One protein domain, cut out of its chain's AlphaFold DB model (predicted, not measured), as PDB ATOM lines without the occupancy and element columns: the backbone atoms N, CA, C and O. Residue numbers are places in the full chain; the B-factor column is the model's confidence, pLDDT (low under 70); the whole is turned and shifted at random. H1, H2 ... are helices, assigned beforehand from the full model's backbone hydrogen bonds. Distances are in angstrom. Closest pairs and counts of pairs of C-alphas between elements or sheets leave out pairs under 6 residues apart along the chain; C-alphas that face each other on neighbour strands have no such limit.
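AT A GLANCE: This is residues 478 to 656 of the 657 residues of an uncharacterized protein of Achlya hypogyna (UniProt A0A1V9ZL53). A long helical hairpin, H7 and H8 side by side, forms the core and sets most of the length; H2, H3 and H9 gather beside H8, while H4 packs along the first part of H7. H5 and the short H6 lie at the end where H7 begins, and the unnamed stretch 512 to 530 makes a wide loop from H3 to H4 around that end. The printed part has 179 residues with nine named helices, H1 to H9 in order, and no named strand: the class is all helix. It is only just compact, close to loose, with a radius of gyration of the C-alphas of 18.7 A; the spans are 63 by 31 by 31 A, only just a rod.

IN THESE COORDINATES: Find C-alpha 478 at (9.311, -1.554, 9.420), where H1, residues 478 to 483, begins. Next come H2, residues 490 to 498, and H3, residues 502 to 511. Past the long link, H4 covers residues 531 to 543, 18.4 A, H5 residues 548 to 559, 16.1 A, and H6 residues 561 to 564. At C-alpha 567, (-5.503, -29.736, 3.302), H7 starts and runs 42.2 A to residue 596. H8, residues 603 to 634, is the longest helix, 46.2 A. H9, residues 645 to 654, ends at C-alpha 654, (20.011, -22.519, 26.146).

HOW THE PARTS SIT: Start at the hub, H8, which touches four helices. With residues 611 to 615 alone it touches H1, about perpendicular at 87 degrees; the closest C-alphas, of Thr 479 and Val 615, are 7.0 A apart. Residues 610 to 620 alone touch H2, closest at Leu 497 and Leu 617, C-alphas 5.7 A apart. Residues 624 to 628 alone touch H3, at a steep tilt of 62 degrees, with the C-alphas of Ser 503 and Ala 628 closest, 7.3 A. H7 and H8 form a hairpin, opposite ways at a shallow tilt of 21 degrees; the C-alphas of Trp 580 and Thr 623 are closest, 5.3 A. H9 touches H2, with the C-alphas of Gly 498 and His 653 closest, 5.6 A, and only just touches H3, with 3 pairs of C-alphas within 8 A, closest at Leu 508 and Leu 646, 7.4 A. On H7, residues 567 to 578 alone touch H4, the same way at a shallow tilt of 21 degrees, closest at Phe 537 and Val 571, C-alphas 5.5 A apart. H5 and H6 only just touch, with 3 pairs of C-alphas within 8 A, and only at the corner; the closest are Tyr 558 and Ala 564, 4.6 A. Every O i to N i+4 pair is within hydrogen-bond range in H2, H3, H4, H5, H7, H8 and H9; H1 has 1 of 2, and H6 is too short for such a pair.

THE WHOLE: Look at Val 523 and Pro 603 for the two C-alphas farthest apart, 63.8 A. The printed part has no cut, and its one long link, H3 to H4, has 19 residues. Mean pLDDT of the printed part is 82.3; residues 478 to 487, 516 to 522, 598 to 603 and 656 are under 70.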
ATOM      1  N   ALA A 478      10.732  -1.316   9.172       40.31
ATOM      2  CA  ALA A 478       9.311  -1.554   9.420       40.31
ATOM      3  C   ALA A 478       9.058  -2.352  10.713       40.31
ATOM      4  O   ALA A 478       8.108  -2.050  11.434       40.31
ATOM      5  N   THR A 479       9.909  -3.333  11.038       45.38
ATOM      6  CA  THR A 479       9.816  -4.085  12.298       45.38
ATOM      7  C   THR A 479      10.339  -3.282  13.486       45.38
ATOM      8  O   THR A 479       9.691  -3.293  14.529       45.38
ATOM      9  N   ALA A 480      11.416  -2.502  13.327       41.28
ATOM     10  CA  ALA A 480      11.878  -1.562  14.350       41.28
ATOM     11  C   ALA A 480      10.762  -0.586  14.758       41.28
ATOM     12  O   ALA A 480      10.484  -0.454  15.946       41.28
ATOM     13  N   ASN A 481      10.040  -0.001  13.793       40.72
ATOM     14  CA  ASN A 481       8.919   0.906  14.068       40.72
ATOM     15  C   ASN A 481       7.768   0.264  14.871       40.72
ATOM     16  O   ASN A 481       7.050   0.984  15.556       40.72
ATOM     17  N   ALA A 482       7.601  -1.063  14.834       43.84
ATOM     18  CA  ALA A 482       6.613  -1.784  15.646       43.84
ATOM     19  C   ALA A 482       7.132  -2.184  17.045       43.84
ATOM     20  O   ALA A 482       6.340  -2.523  17.919       43.84
ATOM     21  N   VAL A 483       8.451  -2.149  17.272       45.41
ATOM     22  CA  VAL A 483       9.096  -2.466  18.563       45.41
ATOM     23  C   VAL A 483       9.364  -1.199  19.404       45.41
ATOM     24  O   VAL A 483       9.691  -1.286  20.586       45.41
ATOM     25  N   VAL A 484       9.155  -0.005  18.838       44.25
ATOM     26  CA  VAL A 484       9.428   1.301  19.476       44.25
ATOM     27  C   VAL A 484       8.655   1.559  20.784       44.25
ATOM     28  O   VAL A 484       9.137   2.336  21.606       44.25
ATOM     29  N   GLU A 485       7.509   0.915  21.038       45.09
ATOM     30  CA  GLU A 485       6.655   1.271  22.189       45.09
ATOM     31  C   GLU A 485       7.229   0.917  23.574       45.09
ATOM     32  O   GLU A 485       6.811   1.514  24.568       45.09
ATOM     33  N   LYS A 486       8.211   0.007  23.677       51.38
ATOM     34  CA  LYS A 486       8.991  -0.200  24.914       51.38
ATOM     35  C   LYS A 486      10.452  -0.514  24.598       51.38
ATOM     36  O   LYS A 486      10.761  -1.563  24.041       51.38
ATOM     37  N   ARG A 487      11.369   0.356  25.043       60.62
ATOM     38  CA  ARG A 487      12.807   0.045  25.108       60.62
ATOM     39  C   ARG A 487      13.051  -1.002  26.198       60.62
ATOM     40  O   ARG A 487      13.301  -0.641  27.343       60.62
ATOM     41  N   LEU A 488      12.945  -2.276  25.831       74.50
ATOM     42  CA  LEU A 488      13.317  -3.399  26.691       74.50
ATOM     43  C   LEU A 488      14.810  -3.323  27.033       74.50
ATOM     44  O   LEU A 488      15.628  -2.978  26.180       74.50
ATOM     45  N   SER A 489      15.199  -3.661  28.261       80.44
ATOM     46  CA  SER A 489      16.627  -3.816  28.562       80.44
ATOM     47  C   SER A 489      17.202  -5.056  27.861       80.44
ATOM     48  O   SER A 489      16.491  -6.024  27.590       80.44
ATOM     49  N   ARG A 490      18.520  -5.084  27.600       76.56
ATOM     50  CA  ARG A 490      19.193  -6.271  27.023       76.56
ATOM     51  C   ARG A 490      18.907  -7.548  27.827       76.56
ATOM     52  O   ARG A 490      18.815  -8.620  27.237       76.56
ATOM     53  N   LYS A 491      18.757  -7.420  29.150       80.88
ATOM     54  CA  LYS A 491      18.387  -8.526  30.036       80.88
ATOM     55  C   LYS A 491      16.944  -8.976  29.786       80.88
ATOM     56  O   LYS A 491      16.737 -10.148  29.516       80.88
ATOM     57  N   GLU A 492      15.979  -8.055  29.758       83.88
ATOM     58  CA  GLU A 492      14.576  -8.378  29.445       83.88
ATOM     59  C   GLU A 492      14.402  -9.038  28.070       83.88
ATOM     60  O   GLU A 492      13.542  -9.900  27.921       83.88
ATOM     61  N   VAL A 493      15.203  -8.659  27.067       82.25
ATOM     62  CA  VAL A 493      15.173  -9.299  25.738       82.25
ATOM     63  C   VAL A 493      15.625 -10.762  25.818       82.25
ATOM     64  O   VAL A 493      14.995 -11.615  25.198       82.25
ATOM     65  N   LEU A 494      16.674 -11.067  26.592       81.38
ATOM     66  CA  LEU A 494      17.137 -12.442  26.822       81.38
ATOM     67  C   LEU A 494      16.134 -13.243  27.665       81.38
ATOM     68  O   LEU A 494      15.766 -14.347  27.268       81.38
ATOM     69  N   ASP A 495      15.626 -12.664  28.755       83.62
ATOM     70  CA  ASP A 495      14.627 -13.287  29.632       83.62
ATOM     71  C   ASP A 495      13.333 -13.622  28.851       83.62
ATOM     72  O   ASP A 495      12.782 -14.715  28.985       83.62
ATOM     73  N   GLN A 496      12.863 -12.723  27.973       83.50
ATOM     74  CA  GLN A 496      11.694 -12.972  27.111       83.50
ATOM     75  C   GLN A 496      11.973 -13.951  25.965       83.50
ATOM     76  O   GLN A 496      11.049 -14.641  25.531       83.50
ATOM     77  N   LEU A 497      13.209 -14.030  25.463       80.75
ATOM     78  CA  LEU A 497      13.585 -15.028  24.461       80.75
ATOM     79  C   LEU A 497      13.588 -16.430  25.094       80.75
ATOM     80  O   LEU A 497      12.984 -17.354  24.550       80.75
ATOM     81  N   GLY A 498      14.190 -16.566  26.279       77.31
ATOM     82  CA  GLY A 498      14.220 -17.799  27.068       77.31
ATOM     83  C   GLY A 498      12.861 -18.243  27.622       77.31
ATOM     84  O   GLY A 498      12.713 -19.404  27.996       77.31
ATOM     85  N   PHE A 499      11.848 -17.368  27.640       83.19
ATOM     86  CA  PHE A 499      10.516 -17.699  28.143       83.19
ATOM     87  C   PHE A 499       9.834 -18.807  27.318       83.19
ATOM     88  O   PHE A 499       9.601 -18.681  26.109       83.19
ATOM     89  N   VAL A 500       9.463 -19.891  27.999       84.00
ATOM     90  CA  VAL A 500       8.676 -21.012  27.466       84.00
ATOM     91  C   VAL A 500       7.276 -20.929  28.070       84.00
ATOM     92  O   VAL A 500       7.127 -20.985  29.288       84.00
ATOM     93  N   ALA A 501       6.254 -20.762  27.230       85.69
ATOM     94  CA  ALA A 501       4.871 -20.667  27.688       85.69
ATOM     95  C   ALA A 501       4.305 -22.050  28.056       85.69
ATOM     96  O   ALA A 501       4.772 -23.073  27.558       85.69
ATOM     97  N   GLU A 502       3.236 -22.104  28.856       86.69
ATOM     98  CA  GLU A 502       2.548 -23.376  29.141       86.69
ATOM     99  C   GLU A 502       2.028 -24.073  27.875       86.69
ATOM    100  O   GLU A 502       1.972 -25.299  27.825       86.69
ATOM    101  N   SER A 503       1.627 -23.305  26.854       85.50
ATOM    102  CA  SER A 503       1.257 -23.836  25.537       85.50
ATOM    103  C   SER A 503       2.421 -24.590  24.904       85.50
ATOM    104  O   SER A 503       2.247 -25.706  24.430       85.50
ATOM    105  N   ASP A 504       3.621 -24.011  24.967       88.75
ATOM    106  CA  ASP A 504       4.840 -24.596  24.418       88.75
ATOM    107  C   ASP A 504       5.161 -25.911  25.146       88.75
ATOM    108  O   ASP A 504       5.408 -26.926  24.504       88.75
ATOM    109  N   GLN A 505       5.082 -25.925  26.482       88.81
ATOM    110  CA  GLN A 505       5.312 -27.127  27.296       88.81
ATOM    111  C   GLN A 505       4.300 -28.242  26.997       88.81
ATOM    112  O   GLN A 505       4.683 -29.405  26.886       88.81
ATOM    113  N   LYS A 506       3.016 -27.901  26.815       89.50
ATOM    114  CA  LYS A 506       1.965 -28.863  26.438       89.50
ATOM    115  C   LYS A 506       2.229 -29.473  25.057       89.50
ATOM    116  O   LYS A 506       2.018 -30.668  24.883       89.50
ATOM    117  N   LEU A 507       2.719 -28.684  24.097       90.75
ATOM    118  CA  LEU A 507       3.107 -29.175  22.769       90.75
ATOM    119  C   LEU A 507       4.341 -30.086  22.839       90.75
ATOM    120  O   LEU A 507       4.329 -31.158  22.244       90.75
ATOM    121  N   LEU A 508       5.369 -29.707  23.608       90.19
ATOM    122  CA  LEU A 508       6.563 -30.534  23.828       90.19
ATOM    123  C   LEU A 508       6.206 -31.893  24.455       90.19
ATOM    124  O   LEU A 508       6.591 -32.925  23.920       90.19
ATOM    125  N   HIS A 509       5.385 -31.910  25.508       89.44
ATOM    126  CA  HIS A 509       4.919 -33.159  26.119       89.44
ATOM    127  C   HIS A 509       4.061 -33.996  25.156       89.44
ATOM    128  O   HIS A 509       4.113 -35.219  25.194       89.44
ATOM    129  N   ARG A 510       3.234 -33.392  24.291       87.94
ATOM    130  CA  ARG A 510       2.474 -34.167  23.289       87.94
ATOM    131  C   ARG A 510       3.382 -34.787  22.227       87.94
ATOM    132  O   ARG A 510       3.113 -35.907  21.806       87.94
ATOM    133  N   TRP A 511       4.454 -34.095  21.835       88.50
ATOM    134  CA  TRP A 511       5.441 -34.601  20.878       88.50
ATOM    135  C   TRP A 511       6.144 -35.878  21.367       88.50
ATOM    136  O   TRP A 511       6.372 -36.778  20.566       88.50
ATOM    137  N   GLU A 512       6.409 -36.013  22.671       84.56
ATOM    138  CA  GLU A 512       7.013 -37.228  23.260       84.56
ATOM    139  C   GLU A 512       6.191 -38.509  23.019       84.56
ATOM    140  O   GLU A 512       6.753 -39.603  22.986       84.56
ATOM    141  N   PHE A 513       4.875 -38.379  22.810       81.31
ATOM    142  CA  PHE A 513       3.949 -39.485  22.532       81.31
ATOM    143  C   PHE A 513       3.387 -39.442  21.099       81.31
ATOM    144  O   PHE A 513       2.418 -40.138  20.795       81.31
ATOM    145  N   TYR A 514       3.957 -38.612  20.219       79.38
ATOM    146  CA  TYR A 514       3.449 -38.414  18.865       79.38
ATOM    147  C   TYR A 514       3.995 -39.462  17.891       79.38
ATOM    148  O   TYR A 514       5.131 -39.375  17.418       79.38
ATOM    149  N   ASP A 515       3.143 -40.423  17.535       70.38
ATOM    150  CA  ASP A 515       3.426 -41.421  16.506       70.38
ATOM    151  C   ASP A 515       2.434 -41.309  15.334       70.38
ATOM    152  O   ASP A 515       1.276 -41.716  15.419       70.38
ATOM    153  N   LEU A 516       2.924 -40.772  14.211       66.00
ATOM    154  CA  LEU A 516       2.203 -40.698  12.933       66.00
ATOM    155  C   LEU A 516       1.852 -42.077  12.355       66.00
ATOM    156  O   LEU A 516       0.919 -42.178  11.563       66.00
ATOM    157  N   SER A 517       2.599 -43.125  12.711       61.19
ATOM    158  CA  SER A 517       2.428 -44.469  12.157       61.19
ATOM    159  C   SER A 517       1.361 -45.289  12.891       61.19
ATOM    160  O   SER A 517       0.687 -46.109  12.264       61.19
ATOM    161  N   ALA A 518       1.133 -45.015  14.181       57.53
ATOM    162  CA  ALA A 518       0.239 -45.789  15.045       57.53
ATOM    163  C   ALA A 518      -1.242 -45.784  14.609       57.53
ATOM    164  O   ALA A 518      -1.940 -46.776  14.811       57.53
ATOM    165  N   ASN A 519      -1.722 -44.703  13.982       54.91
ATOM    166  CA  ASN A 519      -3.132 -44.561  13.579       54.91
ATOM    167  C   ASN A 519      -3.446 -45.058  12.153       54.91
ATOM    168  O   ASN A 519      -4.614 -45.128  11.778       54.91
ATOM    169  N   ASN A 520      -2.449 -45.454  11.355       57.81
ATOM    170  CA  ASN A 520      -2.644 -45.797   9.935       57.81
ATOM    171  C   ASN A 520      -3.012 -47.275   9.681       57.81
ATOM    172  O   ASN A 520      -2.911 -47.757   8.554       57.81
ATOM    173  N   ALA A 521      -3.434 -48.014  10.712       56.59
ATOM    174  CA  ALA A 521      -3.764 -49.440  10.607       56.59
ATOM    175  C   ALA A 521      -5.097 -49.729   9.885       56.59
ATOM    176  O   ALA A 521      -5.341 -50.862   9.465       56.59
ATOM    177  N   GLN A 522      -5.976 -48.731   9.752       64.31
ATOM    178  CA  GLN A 522      -7.261 -48.883   9.075       64.31
ATOM    179  C   GLN A 522      -7.093 -48.687   7.565       64.31
ATOM    180  O   GLN A 522      -6.625 -47.646   7.117       64.31
ATOM    181  N   VAL A 523      -7.499 -49.682   6.771       70.50
ATOM    182  CA  VAL A 523      -7.499 -49.579   5.304       70.50
ATOM    183  C   VAL A 523      -8.529 -48.530   4.879       70.50
ATOM    184  O   VAL A 523      -9.706 -48.644   5.224       70.50
ATOM    185  N   PHE A 524      -8.085 -47.518   4.133       73.50
ATOM    186  CA  PHE A 524      -8.915 -46.445   3.588       73.50
ATOM    187  C   PHE A 524      -8.632 -46.256   2.094       73.50
ATOM    188  O   PHE A 524      -7.509 -46.483   1.640       73.50
ATOM    189  N   ASP A 525      -9.634 -45.799   1.344       74.44
ATOM    190  CA  ASP A 525      -9.453 -45.392  -0.051       74.44
ATOM    191  C   ASP A 525      -8.812 -43.991  -0.089       74.44
ATOM    192  O   ASP A 525      -9.415 -43.035   0.418       74.44
ATOM    193  N   PRO A 526      -7.596 -43.826  -0.644       78.50
ATOM    194  CA  PRO A 526      -6.883 -42.556  -0.588       78.50
ATOM    195  C   PRO A 526      -7.495 -41.523  -1.540       78.50
ATOM    196  O   PRO A 526      -7.556 -41.713  -2.757       78.50
ATOM    197  N   ILE A 527      -7.880 -40.374  -0.990       78.06
ATOM    198  CA  ILE A 527      -8.276 -39.200  -1.764       78.06
ATOM    199  C   ILE A 527      -7.018 -38.564  -2.364       78.06
ATOM    200  O   ILE A 527      -6.057 -38.244  -1.662       78.06
ATOM    201  N   ALA A 528      -7.029 -38.350  -3.680       77.00
ATOM    202  CA  ALA A 528      -5.952 -37.646  -4.363       77.00
ATOM    203  C   ALA A 528      -5.861 -36.188  -3.877       77.00
ATOM    204  O   ALA A 528      -6.829 -35.431  -3.978       77.00
ATOM    205  N   LEU A 529      -4.683 -35.791  -3.389       79.12
ATOM    206  CA  LEU A 529      -4.398 -34.414  -2.984       79.12
ATOM    207  C   LEU A 529      -4.589 -33.453  -4.169       79.12
ATOM    208  O   LEU A 529      -4.178 -33.747  -5.294       79.12
ATOM    209  N   GLU A 530      -5.167 -32.279  -3.910       79.75
ATOM    210  CA  GLU A 530      -5.379 -31.264  -4.945       79.75
ATOM    211  C   GLU A 530      -4.018 -30.795  -5.513       79.75
ATOM    212  O   GLU A 530      -3.139 -30.423  -4.726       79.75
ATOM    213  N   PRO A 531      -3.785 -30.825  -6.843       79.00
ATOM    214  CA  PRO A 531      -2.443 -30.644  -7.398       79.00
ATOM    215  C   PRO A 531      -1.756 -29.326  -7.021       79.00
ATOM    216  O   PRO A 531      -0.540 -29.321  -6.820       79.00
ATOM    217  N   LEU A 532      -2.497 -28.216  -6.899       81.94
ATOM    218  CA  LEU A 532      -1.909 -26.925  -6.536       81.94
ATOM    219  C   LEU A 532      -1.484 -26.896  -5.063       81.94
ATOM    220  O   LEU A 532      -0.371 -26.466  -4.751       81.94
ATOM    221  N   LEU A 533      -2.348 -27.378  -4.165       82.56
ATOM    222  CA  LEU A 533      -2.049 -27.489  -2.735       82.56
ATOM    223  C   LEU A 533      -0.896 -28.463  -2.478       82.56
ATOM    224  O   LEU A 533       0.015 -28.123  -1.731       82.56
ATOM    225  N   SER A 534      -0.867 -29.609  -3.164       83.56
ATOM    226  CA  SER A 534       0.231 -30.581  -3.085       83.56
ATOM    227  C   SER A 534       1.588 -29.957  -3.450       83.56
ATOM    228  O   SER A 534       2.542 -30.056  -2.680       83.56
ATOM    229  N   VAL A 535       1.673 -29.216  -4.565       84.12
ATOM    230  CA  VAL A 535       2.915 -28.532  -4.987       84.12
ATOM    231  C   VAL A 535       3.345 -27.439  -4.001       84.12
ATOM    232  O   VAL A 535       4.542 -27.293  -3.732       84.12
ATOM    233  N   ARG A 536       2.396 -26.679  -3.437       87.12
ATOM    234  CA  ARG A 536       2.680 -25.692  -2.381       87.12
ATOM    235  C   ARG A 536       3.226 -26.371  -1.125       87.12
ATOM    236  O   ARG A 536       4.277 -25.962  -0.630       87.12
ATOM    237  N   PHE A 537       2.587 -27.448  -0.668       89.69
ATOM    238  CA  PHE A 537       2.996 -28.177   0.535       89.69
ATOM    239  C   PHE A 537       4.399 -28.779   0.385       89.69
ATOM    240  O   PHE A 537       5.266 -28.574   1.231       89.69
ATOM    241  N   GLU A 538       4.669 -29.418  -0.754       88.06
ATOM    242  CA  GLU A 538       5.989 -29.949  -1.105       88.06
ATOM    243  C   GLU A 538       7.078 -28.865  -1.164       88.06
ATOM    244  O   GLU A 538       8.228 -29.110  -0.793       88.06
ATOM    245  N   THR A 539       6.726 -27.650  -1.594       88.81
ATOM    246  CA  THR A 539       7.644 -26.501  -1.580       88.81
ATOM    247  C   THR A 539       7.972 -26.073  -0.147       88.81
ATOM    248  O   THR A 539       9.141 -25.837   0.164       88.81
ATOM    249  N   VAL A 540       6.974 -26.039   0.744       92.50
ATOM    250  CA  VAL A 540       7.168 -25.761   2.175       92.50
ATOM    251  C   VAL A 540       8.040 -26.822   2.838       92.50
ATOM    252  O   VAL A 540       9.051 -26.480   3.450       92.50
ATOM    253  N   TRP A 541       7.705 -28.103   2.686       91.25
ATOM    254  CA  TRP A 541       8.457 -29.189   3.310       91.25
ATOM    255  C   TRP A 541       9.914 -29.250   2.836       91.25
ATOM    256  O   TRP A 541      10.808 -29.524   3.637       91.25
ATOM    257  N   ARG A 542      10.184 -28.940   1.558       88.69
ATOM    258  CA  ARG A 542      11.557 -28.786   1.049       88.69
ATOM    259  C   ARG A 542      12.275 -27.579   1.655       88.69
ATOM    260  O   ARG A 542      13.449 -27.700   1.989       88.69
ATOM    261  N   GLY A 543      11.588 -26.451   1.845       89.06
ATOM    262  CA  GLY A 543      12.132 -25.285   2.554       89.06
ATOM    263  C   GLY A 543      12.463 -25.564   4.027       89.06
ATOM    264  O   GLY A 543      13.445 -25.039   4.548       89.06
ATOM    265  N   LEU A 544      11.687 -26.439   4.673       90.88
ATOM    266  CA  LEU A 544      11.911 -26.943   6.035       90.88
ATOM    267  C   LEU A 544      12.857 -28.161   6.099       90.88
ATOM    268  O   LEU A 544      13.092 -28.685   7.183       90.88
ATOM    269  N   GLN A 545      13.417 -28.599   4.965       91.62
ATOM    270  CA  GLN A 545      14.352 -29.731   4.851       91.62
ATOM    271  C   GLN A 545      13.810 -31.082   5.366       91.62
ATOM    272  O   GLN A 545      14.577 -31.936   5.803       91.62
ATOM    273  N   MET A 546      12.493 -31.304   5.298       88.06
ATOM    274  CA  MET A 546      11.874 -32.500   5.880       88.06
ATOM    275  C   MET A 546      12.249 -33.814   5.160       88.06
ATOM    276  O   MET A 546      12.165 -33.892   3.918       88.06
ATOM    277  N   PRO A 547      12.557 -34.889   5.918       86.56
ATOM    278  CA  PRO A 547      12.700 -36.248   5.409       86.56
ATOM    279  C   PRO A 547      11.528 -36.696   4.537       86.56
ATOM    280  O   PRO A 547      10.377 -36.297   4.724       86.56
ATOM    281  N   THR A 548      11.825 -37.563   3.571       82.69
ATOM    282  CA  THR A 548      10.818 -38.153   2.678       82.69
ATOM    283  C   THR A 548       9.802 -39.013   3.427       82.69
ATOM    284  O   THR A 548       8.644 -39.029   3.029       82.69
ATOM    285  N   THR A 549      10.206 -39.670   4.518       84.38
ATOM    286  CA  THR A 549       9.330 -40.453   5.406       84.38
ATOM    287  C   THR A 549       8.254 -39.575   6.040       84.38
ATOM    288  O   THR A 549       7.082 -39.746   5.731       84.38
ATOM    289  N   ARG A 550       8.644 -38.542   6.800       83.25
ATOM    290  CA  ARG A 550       7.706 -37.600   7.442       83.25
ATOM    291  C   ARG A 550       6.779 -36.900   6.442       83.25
ATOM    292  O   ARG A 550       5.606 -36.691   6.732       83.25
ATOM    293  N   ARG A 551       7.286 -36.552   5.253       86.75
ATOM    294  CA  ARG A 551       6.457 -36.009   4.161       86.75
ATOM    295  C   ARG A 551       5.431 -37.012   3.644       86.75
ATOM    296  O   ARG A 551       4.292 -36.636   3.394       86.75
ATOM    297  N   PHE A 552       5.828 -38.273   3.485       84.88
ATOM    298  CA  PHE A 552       4.926 -39.343   3.077       84.88
ATOM    299  C   PHE A 552       3.859 -39.612   4.145       84.88
ATOM    300  O   PHE A 552       2.686 -39.685   3.799       84.88
ATOM    301  N   ASP A 553       4.225 -39.633   5.430       85.38
ATOM    302  CA  ASP A 553       3.280 -39.788   6.543       85.38
ATOM    303  C   ASP A 553       2.225 -38.667   6.567       85.38
ATOM    304  O   ASP A 553       1.040 -38.931   6.757       85.38
ATOM    305  N   LEU A 554       2.625 -37.413   6.312       87.88
ATOM    306  CA  LEU A 554       1.688 -36.289   6.183       87.88
ATOM    307  C   LEU A 554       0.857 -36.356   4.893       87.88
ATOM    308  O   LEU A 554      -0.324 -36.017   4.912       87.88
ATOM    309  N   ALA A 555       1.425 -36.813   3.775       88.06
ATOM    310  CA  ALA A 555       0.663 -37.041   2.546       88.06
ATOM    311  C   ALA A 555      -0.402 -38.140   2.736       88.06
ATOM    312  O   ALA A 555      -1.526 -37.974   2.265       88.06
ATOM    313  N   LEU A 556      -0.082 -39.208   3.482       85.44
ATOM    314  CA  LEU A 556      -1.047 -40.209   3.940       85.44
ATOM    315  C   LEU A 556      -2.106 -39.566   4.850       85.44
ATOM    316  O   LEU A 556      -3.282 -39.647   4.490       85.44
ATOM    317  N   LYS A 557      -1.671 -38.823   5.890       87.75
ATOM    318  CA  LYS A 557      -2.395 -37.758   6.633       87.75
ATOM    319  C   LYS A 557      -3.574 -37.214   5.822       87.75
ATOM    320  O   LYS A 557      -4.732 -37.567   6.017       87.75
ATOM    321  N   TYR A 558      -3.250 -36.370   4.848       87.62
ATOM    322  CA  TYR A 558      -4.234 -35.605   4.081       87.62
ATOM    323  C   TYR A 558      -4.914 -36.366   2.932       87.62
ATOM    324  O   TYR A 558      -5.854 -35.834   2.344       87.62
ATOM    325  N   SER A 559      -4.493 -37.594   2.619       85.25
ATOM    326  CA  SER A 559      -5.232 -38.472   1.699       85.25
ATOM    327  C   SER A 559      -6.407 -39.195   2.368       85.25
ATOM    328  O   SER A 559      -7.303 -39.677   1.678       85.25
ATOM    329  N   GLN A 560      -6.448 -39.257   3.703       84.81
ATOM    330  CA  GLN A 560      -7.581 -39.828   4.433       84.81
ATOM    331  C   GLN A 560      -8.817 -38.918   4.320       84.81
ATOM    332  O   GLN A 560      -8.691 -37.693   4.435       84.81
ATOM    333  N   PRO A 561     -10.038 -39.475   4.178       82.06
ATOM    334  CA  PRO A 561     -11.270 -38.684   4.066       82.06
ATOM    335  C   PRO A 561     -11.517 -37.772   5.279       82.06
ATOM    336  O   PRO A 561     -12.103 -36.697   5.147       82.06
ATOM    337  N   GLU A 562     -11.023 -38.172   6.450       84.25
ATOM    338  CA  GLU A 562     -11.137 -37.431   7.708       84.25
ATOM    339  C   GLU A 562     -10.315 -36.135   7.726       84.25
ATOM    340  O   GLU A 562     -10.721 -35.169   8.370       84.25
ATOM    341  N   PHE A 563      -9.204 -36.069   6.984       84.94
ATOM    342  CA  PHE A 563      -8.282 -34.926   6.991       84.94
ATOM    343  C   PHE A 563      -8.193 -34.191   5.648       84.94
ATOM    344  O   PHE A 563      -7.799 -33.025   5.636       84.94
ATOM    345  N   ALA A 564      -8.610 -34.802   4.533       84.62
ATOM    346  CA  ALA A 564      -8.548 -34.204   3.195       84.62
ATOM    347  C   ALA A 564      -9.212 -32.816   3.109       84.62
ATOM    348  O   ALA A 564      -8.691 -31.914   2.454       84.62
ATOM    349  N   HIS A 565     -10.313 -32.602   3.840       85.19
ATOM    350  CA  HIS A 565     -10.996 -31.305   3.901       85.19
ATOM    351  C   HIS A 565     -10.163 -30.185   4.554       85.19
ATOM    352  O   HIS A 565     -10.448 -29.015   4.325       85.19
ATOM    353  N   ARG A 566      -9.136 -30.526   5.346       88.81
ATOM    354  CA  ARG A 566      -8.239 -29.572   6.019       88.81
ATOM    355  C   ARG A 566      -6.952 -29.291   5.247       88.81
ATOM    356  O   ARG A 566      -6.144 -28.497   5.715       88.81
ATOM    357  N   LEU A 567      -6.738 -29.905   4.078       88.88
ATOM    358  CA  LEU A 567      -5.503 -29.736   3.302       88.88
ATOM    359  C   LEU A 567      -5.221 -28.261   2.955       88.88
ATOM    360  O   LEU A 567      -4.079 -27.818   3.053       88.88
ATOM    361  N   ALA A 568      -6.246 -27.486   2.583       88.62
ATOM    362  CA  ALA A 568      -6.086 -26.062   2.272       88.62
ATOM    363  C   ALA A 568      -5.621 -25.249   3.497       88.62
ATOM    364  O   ALA A 568      -4.721 -24.412   3.387       88.62
ATOM    365  N   ASP A 569      -6.189 -25.550   4.667       90.44
ATOM    366  CA  ASP A 569      -5.830 -24.939   5.948       90.44
ATOM    367  C   ASP A 569      -4.427 -25.346   6.408       90.44
ATOM    368  O   ASP A 569      -3.641 -24.489   6.814       90.44
ATOM    369  N   ALA A 570      -4.078 -26.629   6.261       92.56
ATOM    370  CA  ALA A 570      -2.738 -27.148   6.511       92.56
ATOM    371  C   ALA A 570      -1.695 -26.384   5.691       92.56
ATOM    372  O   ALA A 570      -0.773 -25.806   6.260       92.56
ATOM    373  N   VAL A 571      -1.867 -26.303   4.368       92.56
ATOM    374  CA  VAL A 571      -0.921 -25.608   3.484       92.56
ATOM    375  C   VAL A 571      -0.742 -24.145   3.896       92.56
ATOM    376  O   VAL A 571       0.393 -23.686   4.003       92.56
ATOM    377  N   ALA A 572      -1.824 -23.420   4.198       91.88
ATOM    378  CA  ALA A 572      -1.739 -22.023   4.630       91.88
ATOM    379  C   ALA A 572      -1.007 -21.850   5.981       91.88
ATOM    380  O   ALA A 572      -0.193 -20.936   6.140       91.88
ATOM    381  N   LEU A 573      -1.262 -22.735   6.948       93.75
ATOM    382  CA  LEU A 573      -0.635 -22.715   8.274       93.75
ATOM    383  C   LEU A 573       0.840 -23.151   8.241       93.75
ATOM    384  O   LEU A 573       1.678 -22.582   8.949       93.75
ATOM    385  N   TRP A 574       1.188 -24.110   7.385       94.69
ATOM    386  CA  TRP A 574       2.565 -24.542   7.161       94.69
ATOM    387  C   TRP A 574       3.380 -23.504   6.379       94.69
ATOM    388  O   TRP A 574       4.523 -23.246   6.754       94.69
ATOM    389  N   GLU A 575       2.811 -22.842   5.364       93.81
ATOM    390  CA  GLU A 575       3.440 -21.688   4.694       93.81
ATOM    391  C   GLU A 575       3.724 -20.547   5.684       93.81
ATOM    392  O   GLU A 575       4.824 -19.986   5.695       93.81
ATOM    393  N   LEU A 576       2.758 -20.241   6.559       93.75
ATOM    394  CA  LEU A 576       2.904 -19.253   7.627       93.75
ATOM    395  C   LEU A 576       4.050 -19.617   8.584       93.75
ATOM    396  O   LEU A 576       4.891 -18.767   8.889       93.75
ATOM    397  N   CYS A 577       4.110 -20.870   9.043       94.31
ATOM    398  CA  CYS A 577       5.194 -21.337   9.905       94.31
ATOM    399  C   CYS A 577       6.549 -21.283   9.195       94.31
ATOM    400  O   CYS A 577       7.508 -20.764   9.761       94.31
ATOM    401  N   ALA A 578       6.632 -21.751   7.949       94.25
ATOM    402  CA  ALA A 578       7.868 -21.745   7.176       94.25
ATOM    403  C   ALA A 578       8.418 -20.332   6.948       94.25
ATOM    404  O   ALA A 578       9.632 -20.140   7.005       94.25
ATOM    405  N   HIS A 579       7.549 -19.331   6.771       93.50
ATOM    406  CA  HIS A 579       7.968 -17.932   6.703       93.50
ATOM    407  C   HIS A 579       8.648 -17.461   8.000       93.50
ATOM    408  O   HIS A 579       9.784 -16.982   7.957       93.50
ATOM    409  N   TRP A 580       7.992 -17.627   9.156       94.12
ATOM    410  CA  TRP A 580       8.542 -17.165  10.438       94.12
ATOM    411  C   TRP A 580       9.772 -17.978  10.881       94.12
ATOM    412  O   TRP A 580      10.729 -17.392  11.388       94.12
ATOM    413  N   ILE A 581       9.812 -19.286  10.595       94.31
ATOM    414  CA  ILE A 581      10.997 -20.144  10.784       94.31
ATOM    415  C   ILE A 581      12.167 -19.645   9.924       94.31
ATOM    416  O   ILE A 581      13.277 -19.489  10.434       94.31
ATOM    417  N   ALA A 582      11.938 -19.337   8.643       92.38
ATOM    418  CA  ALA A 582      12.985 -18.834   7.754       92.38
ATOM    419  C   ALA A 582      13.523 -17.461   8.197       92.38
ATOM    420  O   ALA A 582      14.737 -17.243   8.167       92.38
ATOM    421  N   GLU A 583      12.661 -16.547   8.660       90.81
ATOM    422  CA  GLU A 583      13.098 -15.269   9.240       90.81
ATOM    423  C   GLU A 583      13.910 -15.483  10.531       90.81
ATOM    424  O   GLU A 583      14.960 -14.854  10.716       90.81
ATOM    425  N   ARG A 584      13.486 -16.416  11.393       92.81
ATOM    426  CA  ARG A 584      14.170 -16.746  12.650       92.81
ATOM    427  C   ARG A 584      15.546 -17.386  12.425       92.81
ATOM    428  O   ARG A 584      16.528 -16.913  12.991       92.81
ATOM    429  N   GLU A 585      15.671 -18.398  11.567       92.12
ATOM    430  CA  GLU A 585      16.981 -19.002  11.266       92.12
ATOM    431  C   GLU A 585      17.895 -18.008  10.512       92.12
ATOM    432  O   GLU A 585      19.089 -17.923  10.806       92.12
ATOM    433  N   SER A 586      17.349 -17.174   9.612       91.19
ATOM    434  CA  SER A 586      18.102 -16.104   8.931       91.19
ATOM    435  C   SER A 586      18.648 -15.049   9.905       91.19
ATOM    436  O   SER A 586      19.777 -14.577   9.738       91.19
ATOM    437  N   THR A 587      17.869 -14.654  10.916       89.75
ATOM    438  CA  THR A 587      18.313 -13.691  11.941       89.75
ATOM    439  C   THR A 587      19.309 -14.313  12.917       89.75
ATOM    440  O   THR A 587      20.335 -13.689  13.189       89.75
ATOM    441  N   MET A 588      19.103 -15.564  13.343       89.69
ATOM    442  CA  MET A 588      20.097 -16.335  14.104       89.69
ATOM    443  C   MET A 588      21.443 -16.424  13.375       89.69
ATOM    444  O   MET A 588      22.494 -16.210  13.976       89.69
ATOM    445  N   GLU A 589      21.431 -16.705  12.073       89.56
ATOM    446  CA  GLU A 589      22.652 -16.810  11.272       89.56
ATOM    447  C   GLU A 589      23.338 -15.446  11.059       89.56
ATOM    448  O   GLU A 589      24.568 -15.366  11.044       89.56
ATOM    449  N   ALA A 590      22.575 -14.351  10.969       87.38
ATOM    450  CA  ALA A 590      23.130 -12.996  10.958       87.38
ATOM    451  C   ALA A 590      23.814 -12.637  12.292       87.38
ATOM    452  O   ALA A 590      24.928 -12.109  12.282       87.38
ATOM    453  N   ILE A 591      23.197 -12.981  13.429       87.44
ATOM    454  CA  ILE A 591      23.778 -12.801  14.769       87.44
ATOM    455  C   ILE A 591      25.067 -13.625  14.904       87.44
ATOM    456  O   ILE A 591      26.111 -13.074  15.252       87.44
ATOM    457  N   LYS A 592      25.042 -14.916  14.540       87.25
ATOM    458  CA  LYS A 592      26.229 -15.794  14.549       87.25
ATOM    459  C   LYS A 592      27.375 -15.237  13.701       87.25
ATOM    460  O   LYS A 592      28.525 -15.301  14.125       87.25
ATOM    461  N   LYS A 593      27.082 -14.676  12.521       87.00
ATOM    462  CA  LYS A 593      28.089 -14.055  11.644       87.00
ATOM    463  C   LYS A 593      28.717 -12.803  12.255       87.00
ATOM    464  O   LYS A 593      29.934 -12.675  12.198       87.00
ATOM    465  N   LEU A 594      27.924 -11.929  12.876       84.25
ATOM    466  CA  LEU A 594      28.446 -10.748  13.574       84.25
ATOM    467  C   LEU A 594      29.284 -11.121  14.805       84.25
ATOM    468  O   LEU A 594      30.344 -10.541  15.008       84.25
ATOM    469  N   LEU A 595      28.864 -12.122  15.586       82.75
ATOM    470  CA  LEU A 595      29.633 -12.609  16.739       82.75
ATOM    471  C   LEU A 595      30.963 -13.266  16.326       82.75
ATOM    472  O   LEU A 595      31.969 -13.095  17.007       82.75
ATOM    473  N   LYS A 596      30.995 -13.983  15.193       82.88
ATOM    474  CA  LYS A 596      32.221 -14.593  14.642       82.88
ATOM    475  C   LYS A 596      33.194 -13.589  14.014       82.88
ATOM    476  O   LYS A 596      34.346 -13.948  13.798       82.88
ATOM    477  N   ALA A 597      32.765 -12.362  13.714       77.38
ATOM    478  CA  ALA A 597      33.576 -11.367  13.008       77.38
ATOM    479  C   ALA A 597      34.651 -10.673  13.876       77.38
ATOM    480  O   ALA A 597      35.295  -9.743  13.404       77.38
ATOM    481  N   GLY A 598      34.851 -11.091  15.133       59.00
ATOM    482  CA  GLY A 598      35.906 -10.586  16.027       59.00
ATOM    483  C   GLY A 598      35.604  -9.230  16.680       59.00
ATOM    484  O   GLY A 598      35.791  -9.079  17.884       59.00
ATOM    485  N   ASP A 599      35.034  -8.282  15.936       60.06
ATOM    486  CA  ASP A 599      34.787  -6.898  16.377       60.06
ATOM    487  C   ASP A 599      33.503  -6.709  17.216       60.06
ATOM    488  O   ASP A 599      32.855  -5.659  17.186       60.06
ATOM    489  N   ALA A 600      33.118  -7.708  18.018       57.41
ATOM    490  CA  ALA A 600      31.899  -7.672  18.839       57.41
ATOM    491  C   ALA A 600      31.881  -6.539  19.895       57.41
ATOM    492  O   ALA A 600      30.818  -6.194  20.411       57.41
ATOM    493  N   GLY A 601      33.043  -5.948  20.205       57.12
ATOM    494  CA  GLY A 601      33.187  -4.793  21.097       57.12
ATOM    495  C   GLY A 601      32.986  -3.423  20.434       57.12
ATOM    496  O   GLY A 601      32.911  -2.419  21.142       57.12
ATOM    497  N   ALA A 602      32.891  -3.338  19.102       68.88
ATOM    498  CA  ALA A 602      32.693  -2.062  18.419       68.88
ATOM    499  C   ALA A 602      31.256  -1.532  18.648       68.88
ATOM    500  O   ALA A 602      30.290  -2.279  18.457       68.88
ATOM    501  N   PRO A 603      31.058  -0.240  18.986       64.94
ATOM    502  CA  PRO A 603      29.744   0.277  19.389       64.94
ATOM    503  C   PRO A 603      28.667   0.154  18.295       64.94
ATOM    504  O   PRO A 603      27.501  -0.095  18.602       64.94
ATOM    505  N   GLY A 604      29.047   0.246  17.014       72.25
ATOM    506  CA  GLY A 604      28.128   0.012  15.893       72.25
ATOM    507  C   GLY A 604      27.697  -1.454  15.738       72.25
ATOM    508  O   GLY A 604      26.559  -1.723  15.345       72.25
ATOM    509  N   VAL A 605      28.566  -2.408  16.094       77.88
ATOM    510  CA  VAL A 605      28.255  -3.848  16.074       77.88
ATOM    511  C   VAL A 605      27.332  -4.195  17.240       77.88
ATOM    512  O   VAL A 605      26.333  -4.877  17.032       77.88
ATOM    513  N   ALA A 606      27.588  -3.651  18.434       75.94
ATOM    514  CA  ALA A 606      26.729  -3.838  19.603       75.94
ATOM    515  C   ALA A 606      25.286  -3.341  19.373       75.94
ATOM    516  O   ALA A 606      24.335  -4.044  19.717       75.94
ATOM    517  N   HIS A 607      25.107  -2.174  18.739       79.69
ATOM    518  CA  HIS A 607      23.775  -1.674  18.377       79.69
ATOM    519  C   HIS A 607      23.094  -2.564  17.323       79.69
ATOM    520  O   HIS A 607      21.936  -2.939  17.501       79.69
ATOM    521  N   SER A 608      23.829  -2.979  16.284       82.69
ATOM    522  CA  SER A 608      23.314  -3.869  15.229       82.69
ATOM    523  C   SER A 608      22.909  -5.250  15.764       82.69
ATOM    524  O   SER A 608      21.920  -5.826  15.313       82.69
ATOM    525  N   LEU A 609      23.656  -5.786  16.735       83.31
ATOM    526  CA  LEU A 609      23.327  -7.029  17.436       83.31
ATOM    527  C   LEU A 609      22.052  -6.881  18.273       83.31
ATOM    528  O   LEU A 609      21.198  -7.760  18.220       83.31
ATOM    529  N   TYR A 610      21.901  -5.774  19.004       84.44
ATOM    530  CA  TYR A 610      20.693  -5.496  19.784       84.44
ATOM    531  C   TYR A 610      19.442  -5.400  18.891       84.44
ATOM    532  O   TYR A 610      18.431  -6.039  19.186       84.44
ATOM    533  N   ASP A 611      19.528  -4.701  17.756       85.75
ATOM    534  CA  ASP A 611      18.424  -4.613  16.791       85.75
ATOM    535  C   ASP A 611      18.061  -5.997  16.223       85.75
ATOM    536  O   ASP A 611      16.886  -6.361  16.155       85.75
ATOM    537  N   LEU A 612      19.059  -6.820  15.876       88.12
ATOM    538  CA  LEU A 612      18.831  -8.198  15.426       88.12
ATOM    539  C   LEU A 612      18.225  -9.089  16.519       88.12
ATOM    540  O   LEU A 612      17.392  -9.935  16.198       88.12
ATOM    541  N   MET A 613      18.584  -8.897  17.792       86.50
ATOM    542  CA  MET A 613      17.963  -9.609  18.916       86.50
ATOM    543  C   MET A 613      16.488  -9.224  19.104       86.50
ATOM    544  O   MET A 613      15.675 -10.093  19.413       86.50
ATOM    545  N   LEU A 614      16.112  -7.963  18.868       87.31
ATOM    546  CA  LEU A 614      14.707  -7.540  18.882       87.31
ATOM    547  C   LEU A 614      13.901  -8.168  17.733       87.31
ATOM    548  O   LEU A 614      12.773  -8.624  17.949       87.31
ATOM    549  N   VAL A 615      14.476  -8.250  16.527       88.50
ATOM    550  CA  VAL A 615      13.842  -8.967  15.403       88.50
ATOM    551  C   VAL A 615      13.732 -10.463  15.715       88.50
ATOM    552  O   VAL A 615      12.660 -11.036  15.533       88.50
ATOM    553  N   LEU A 616      14.782 -11.082  16.268       90.19
ATOM    554  CA  LEU A 616      14.778 -12.485  16.689       90.19
ATOM    555  C   LEU A 616      13.689 -12.772  17.733       90.19
ATOM    556  O   LEU A 616      12.983 -13.774  17.614       90.19
ATOM    557  N   LEU A 617      13.521 -11.901  18.733       89.50
ATOM    558  CA  LEU A 617      12.473 -12.015  19.751       89.50
ATOM    559  C   LEU A 617      11.072 -11.963  19.117       89.50
ATOM    560  O   LEU A 617      10.223 -12.809  19.406       89.50
ATOM    561  N   SER A 618      10.850 -11.008  18.209       89.38
ATOM    562  CA  SER A 618       9.595 -10.867  17.460       89.38
ATOM    563  C   SER A 618       9.300 -12.109  16.607       89.38
ATOM    564  O   SER A 618       8.236 -12.717  16.751       89.38
ATOM    565  N   ALA A 619      10.262 -12.551  15.792       90.38
ATOM    566  CA  ALA A 619      10.143 -13.744  14.955       90.38
ATOM    567  C   ALA A 619       9.916 -15.013  15.792       90.38
ATOM    568  O   ALA A 619       9.061 -15.830  15.456       90.38
ATOM    569  N   THR A 620      10.599 -15.156  16.932       91.31
ATOM    570  CA  THR A 620      10.420 -16.280  17.867       91.31
ATOM    571  C   THR A 620       9.011 -16.311  18.450       91.31
ATOM    572  O   THR A 620       8.361 -17.356  18.411       91.31
ATOM    573  N   LYS A 621       8.491 -15.171  18.925       91.06
ATOM    574  CA  LYS A 621       7.116 -15.071  19.435       91.06
ATOM    575  C   LYS A 621       6.089 -15.443  18.363       91.06
ATOM    576  O   LYS A 621       5.157 -16.191  18.650       91.06
ATOM    577  N   LYS A 622       6.271 -14.958  17.132       92.12
ATOM    578  CA  LYS A 622       5.382 -15.277  16.006       92.12
ATOM    579  C   LYS A 622       5.467 -16.741  15.584       92.12
ATOM    580  O   LYS A 622       4.428 -17.344  15.360       92.12
ATOM    581  N   THR A 623       6.667 -17.324  15.569       93.44
ATOM    582  CA  THR A 623       6.881 -18.745  15.244       93.44
ATOM    583  C   THR A 623       6.205 -19.660  16.265       93.44
ATOM    584  O   THR A 623       5.500 -20.588  15.886       93.44
ATOM    585  N   LYS A 624       6.346 -19.376  17.569       92.94
ATOM    586  CA  LYS A 624       5.636 -20.119  18.624       92.94
ATOM    587  C   LYS A 624       4.115 -20.038  18.449       92.94
ATOM    588  O   LYS A 624       3.431 -21.054  18.517       92.94
ATOM    589  N   GLN A 625       3.592 -18.842  18.161       92.06
ATOM    590  CA  GLN A 625       2.162 -18.641  17.916       92.06
ATOM    591  C   GLN A 625       1.664 -19.340  16.643       92.06
ATOM    592  O   GLN A 625       0.575 -19.903  16.669       92.06
ATOM    593  N   SER A 626       2.430 -19.338  15.547       93.06
ATOM    594  CA  SER A 626       2.032 -20.039  14.324       93.06
ATOM    595  C   SER A 626       2.058 -21.558  14.508       93.06
ATOM    596  O   SER A 626       1.118 -22.212  14.082       93.06
ATOM    597  N   ILE A 627       3.055 -22.108  15.213       93.94
ATOM    598  CA  ILE A 627       3.121 -23.547  15.533       93.94
ATOM    599  C   ILE A 627       1.931 -23.974  16.403       93.94
ATOM    600  O   ILE A 627       1.309 -24.994  16.113       93.94
ATOM    601  N   ALA A 628       1.581 -23.188  17.427       92.94
ATOM    602  CA  ALA A 628       0.402 -23.456  18.252       92.94
ATOM    603  C   ALA A 628      -0.889 -23.464  17.415       92.94
ATOM    604  O   ALA A 628      -1.650 -24.422  17.492       92.94
ATOM    605  N   LEU A 629      -1.089 -22.470  16.539       92.94
ATOM    606  CA  LEU A 629      -2.238 -22.435  15.622       92.94
ATOM    607  C   LEU A 629      -2.270 -23.629  14.655       92.94
ATOM    608  O   LEU A 629      -3.348 -24.152  14.378       92.94
ATOM    609  N   THR A 630      -1.117 -24.078  14.147       93.25
ATOM    610  CA  THR A 630      -1.038 -25.255  13.266       93.25
ATOM    611  C   THR A 630      -1.500 -26.525  13.980       93.25
ATOM    612  O   THR A 630      -2.320 -27.266  13.433       93.25
ATOM    613  N   HIS A 631      -1.057 -26.742  15.222       92.81
ATOM    614  CA  HIS A 631      -1.530 -27.867  16.027       92.81
ATOM    615  C   HIS A 631      -3.013 -27.709  16.410       92.81
ATOM    616  O   HIS A 631      -3.769 -28.670  16.286       92.81
ATOM    617  N   ASP A 632      -3.465 -26.531  16.843       91.50
ATOM    618  CA  ASP A 632      -4.844 -26.337  17.317       91.50
ATOM    619  C   ASP A 632      -5.895 -26.526  16.202       91.50
ATOM    620  O   ASP A 632      -7.004 -26.993  16.471       91.50
ATOM    621  N   HIS A 633      -5.565 -26.197  14.946       89.62
ATOM    622  CA  HIS A 633      -6.484 -26.344  13.810       89.62
ATOM    623  C   HIS A 633      -6.373 -27.688  13.069       89.62
ATOM    624  O   HIS A 633      -7.391 -28.223  12.607       89.62
ATOM    625  N   VAL A 634      -5.163 -28.242  12.920       90.00
ATOM    626  CA  VAL A 634      -4.919 -29.396  12.025       90.00
ATOM    627  C   VAL A 634      -4.188 -30.568  12.688       90.00
ATOM    628  O   VAL A 634      -3.993 -31.608  12.056       90.00
ATOM    629  N   ASP A 635      -3.857 -30.441  13.974       90.06
ATOM    630  CA  ASP A 635      -3.183 -31.482  14.760       90.06
ATOM    631  C   ASP A 635      -1.863 -31.930  14.100       90.06
ATOM    632  O   ASP A 635      -1.578 -33.115  13.927       90.06
ATOM    633  N   ASP A 636      -1.097 -30.937  13.633       91.56
ATOM    634  CA  ASP A 636       0.185 -31.096  12.946       91.56
ATOM    635  C   ASP A 636       1.331 -30.510  13.780       91.56
ATOM    636  O   ASP A 636       1.293 -29.355  14.216       91.56
ATOM    637  N   PHE A 637       2.406 -31.287  13.916       91.69
ATOM    638  CA  PHE A 637       3.667 -30.840  14.501       91.69
ATOM    639  C   PHE A 637       4.610 -30.342  13.405       91.69
ATOM    640  O   PHE A 637       5.013 -31.093  12.518       91.69
ATOM    641  N   VAL A 638       4.987 -29.064  13.478       93.06
ATOM    642  CA  VAL A 638       5.882 -28.441  12.495       93.06
ATOM    643  C   VAL A 638       7.332 -28.855  12.755       93.06
ATOM    644  O   VAL A 638       7.994 -28.350  13.668       93.06
ATOM    645  N   THR A 639       7.829 -29.772  11.934       91.06
ATOM    646  CA  THR A 639       9.218 -30.247  11.952       91.06
ATOM    647  C   THR A 639      10.129 -29.409  11.055       91.06
ATOM    648  O   THR A 639       9.705 -28.903  10.015       91.06
ATOM    649  N   TYR A 640      11.400 -29.303  11.437       91.56
ATOM    650  CA  TYR A 640      12.476 -28.734  10.626       91.56
ATOM    651  C   TYR A 640      13.657 -29.696  10.654       91.56
ATOM    652  O   TYR A 640      14.052 -30.132  11.735       91.56
ATOM    653  N   GLU A 641      14.217 -30.017   9.489       88.25
ATOM    654  CA  GLU A 641      15.016 -31.237   9.335       88.25
ATOM    655  C   GLU A 641      14.153 -32.426   9.840       88.25
ATOM    656  O   GLU A 641      13.045 -32.603   9.329       88.25
ATOM    657  N   ASP A 642      14.590 -33.202  10.838       84.94
ATOM    658  CA  ASP A 642      13.860 -34.382  11.361       84.94
ATOM    659  C   ASP A 642      13.200 -34.174  12.748       84.94
ATOM    660  O   ASP A 642      12.468 -35.037  13.231       84.94
ATOM    661  N   ASP A 643      13.424 -33.026  13.400       88.69
ATOM    662  CA  ASP A 643      12.948 -32.756  14.768       88.69
ATOM    663  C   ASP A 643      11.856 -31.671  14.803       88.69
ATOM    664  O   ASP A 643      11.741 -30.817  13.916       88.69
ATOM    665  N   PHE A 644      11.034 -31.687  15.852       91.88
ATOM    666  CA  PHE A 644      10.021 -30.671  16.102       91.88
ATOM    667  C   PHE A 644      10.690 -29.317  16.363       91.88
ATOM    668  O   PHE A 644      11.520 -29.177  17.262       91.88
ATOM    669  N   TYR A 645      10.322 -28.281  15.599       93.50
ATOM    670  CA  TYR A 645      11.078 -27.021  15.601       93.50
ATOM    671  C   TYR A 645      11.151 -26.351  16.984       93.50
ATOM    672  O   TYR A 645      12.112 -25.644  17.291       93.50
ATOM    673  N   LEU A 646      10.172 -26.598  17.859       91.62
ATOM    674  CA  LEU A 646      10.150 -26.049  19.212       91.62
ATOM    675  C   LEU A 646      11.301 -26.580  20.096       91.62
ATOM    676  O   LEU A 646      11.836 -25.804  20.890       91.62
ATOM    677  N   ASN A 647      11.755 -27.826  19.898       90.81
ATOM    678  CA  ASN A 647      12.958 -28.372  20.547       90.81
ATOM    679  C   ASN A 647      14.194 -27.546  20.170       90.81
ATOM    680  O   ASN A 647      14.936 -27.074  21.034       90.81
ATOM    681  N   ARG A 648      14.365 -27.281  18.868       90.38
ATOM    682  CA  ARG A 648      15.446 -26.447  18.325       90.38
ATOM    683  C   ARG A 648      15.387 -25.009  18.846       90.38
ATOM    684  O   ARG A 648      16.433 -24.435  19.141       90.38
ATOM    685  N   VAL A 649      14.193 -24.432  19.013       89.31
ATOM    686  CA  VAL A 649      14.009 -23.109  19.641       89.31
ATOM    687  C   VAL A 649      14.520 -23.119  21.087       89.31
ATOM    688  O   VAL A 649      15.331 -22.265  21.439       89.31
ATOM    689  N   VAL A 650      14.111 -24.097  21.905       86.44
ATOM    690  CA  VAL A 650      14.554 -24.224  23.308       86.44
ATOM    691  C   VAL A 650      16.069 -24.441  23.399       86.44
ATOM    692  O   VAL A 650      16.744 -23.710  24.125       86.44
ATOM    693  N   ALA A 651      16.627 -25.369  22.617       85.50
ATOM    694  CA  ALA A 651      18.060 -25.661  22.602       85.50
ATOM    695  C   ALA A 651      18.907 -24.451  22.161       85.50
ATOM    696  O   ALA A 651      19.945 -24.162  22.753       85.50
ATOM    697  N   GLN A 652      18.457 -23.690  21.157       83.06
ATOM    698  CA  GLN A 652      19.144 -22.465  20.740       83.06
ATOM    699  C   GLN A 652      19.080 -21.357  21.801       83.06
ATOM    700  O   GLN A 652      20.005 -20.553  21.878       83.06
ATOM    701  N   HIS A 653      18.030 -21.294  22.625       79.00
ATOM    702  CA  HIS A 653      17.962 -20.322  23.722       79.00
ATOM    703  C   HIS A 653      18.886 -20.710  24.883       79.00
ATOM    704  O   HIS A 653      19.557 -19.838  25.424       79.00
ATOM    705  N   GLN A 654      19.014 -22.005  25.190       74.62
ATOM    706  CA  GLN A 654      20.011 -22.519  26.146       74.62
ATOM    707  C   GLN A 654      21.466 -22.242  25.719       74.62
ATOM    708  O   GLN A 654      22.353 -22.253  26.559       74.62
ATOM    709  N   GLN A 655      21.719 -21.992  24.428       71.81
ATOM    710  CA  GLN A 655      23.032 -21.593  23.893       71.81
ATOM    711  C   GLN A 655      23.255 -20.068  23.853       71.81
ATOM    712  O   GLN A 655      24.351 -19.626  23.508       71.81
ATOM    713  N   LEU A 656      22.218 -19.264  24.120       64.12
ATOM    714  CA  LEU A 656      22.258 -17.793  24.094       64.12
ATOM    715  C   LEU A 656      22.159 -17.150  25.487       64.12
ATOM    716  O   LEU A 656      22.463 -15.960  25.610       64.12
TER     717      LEU A 656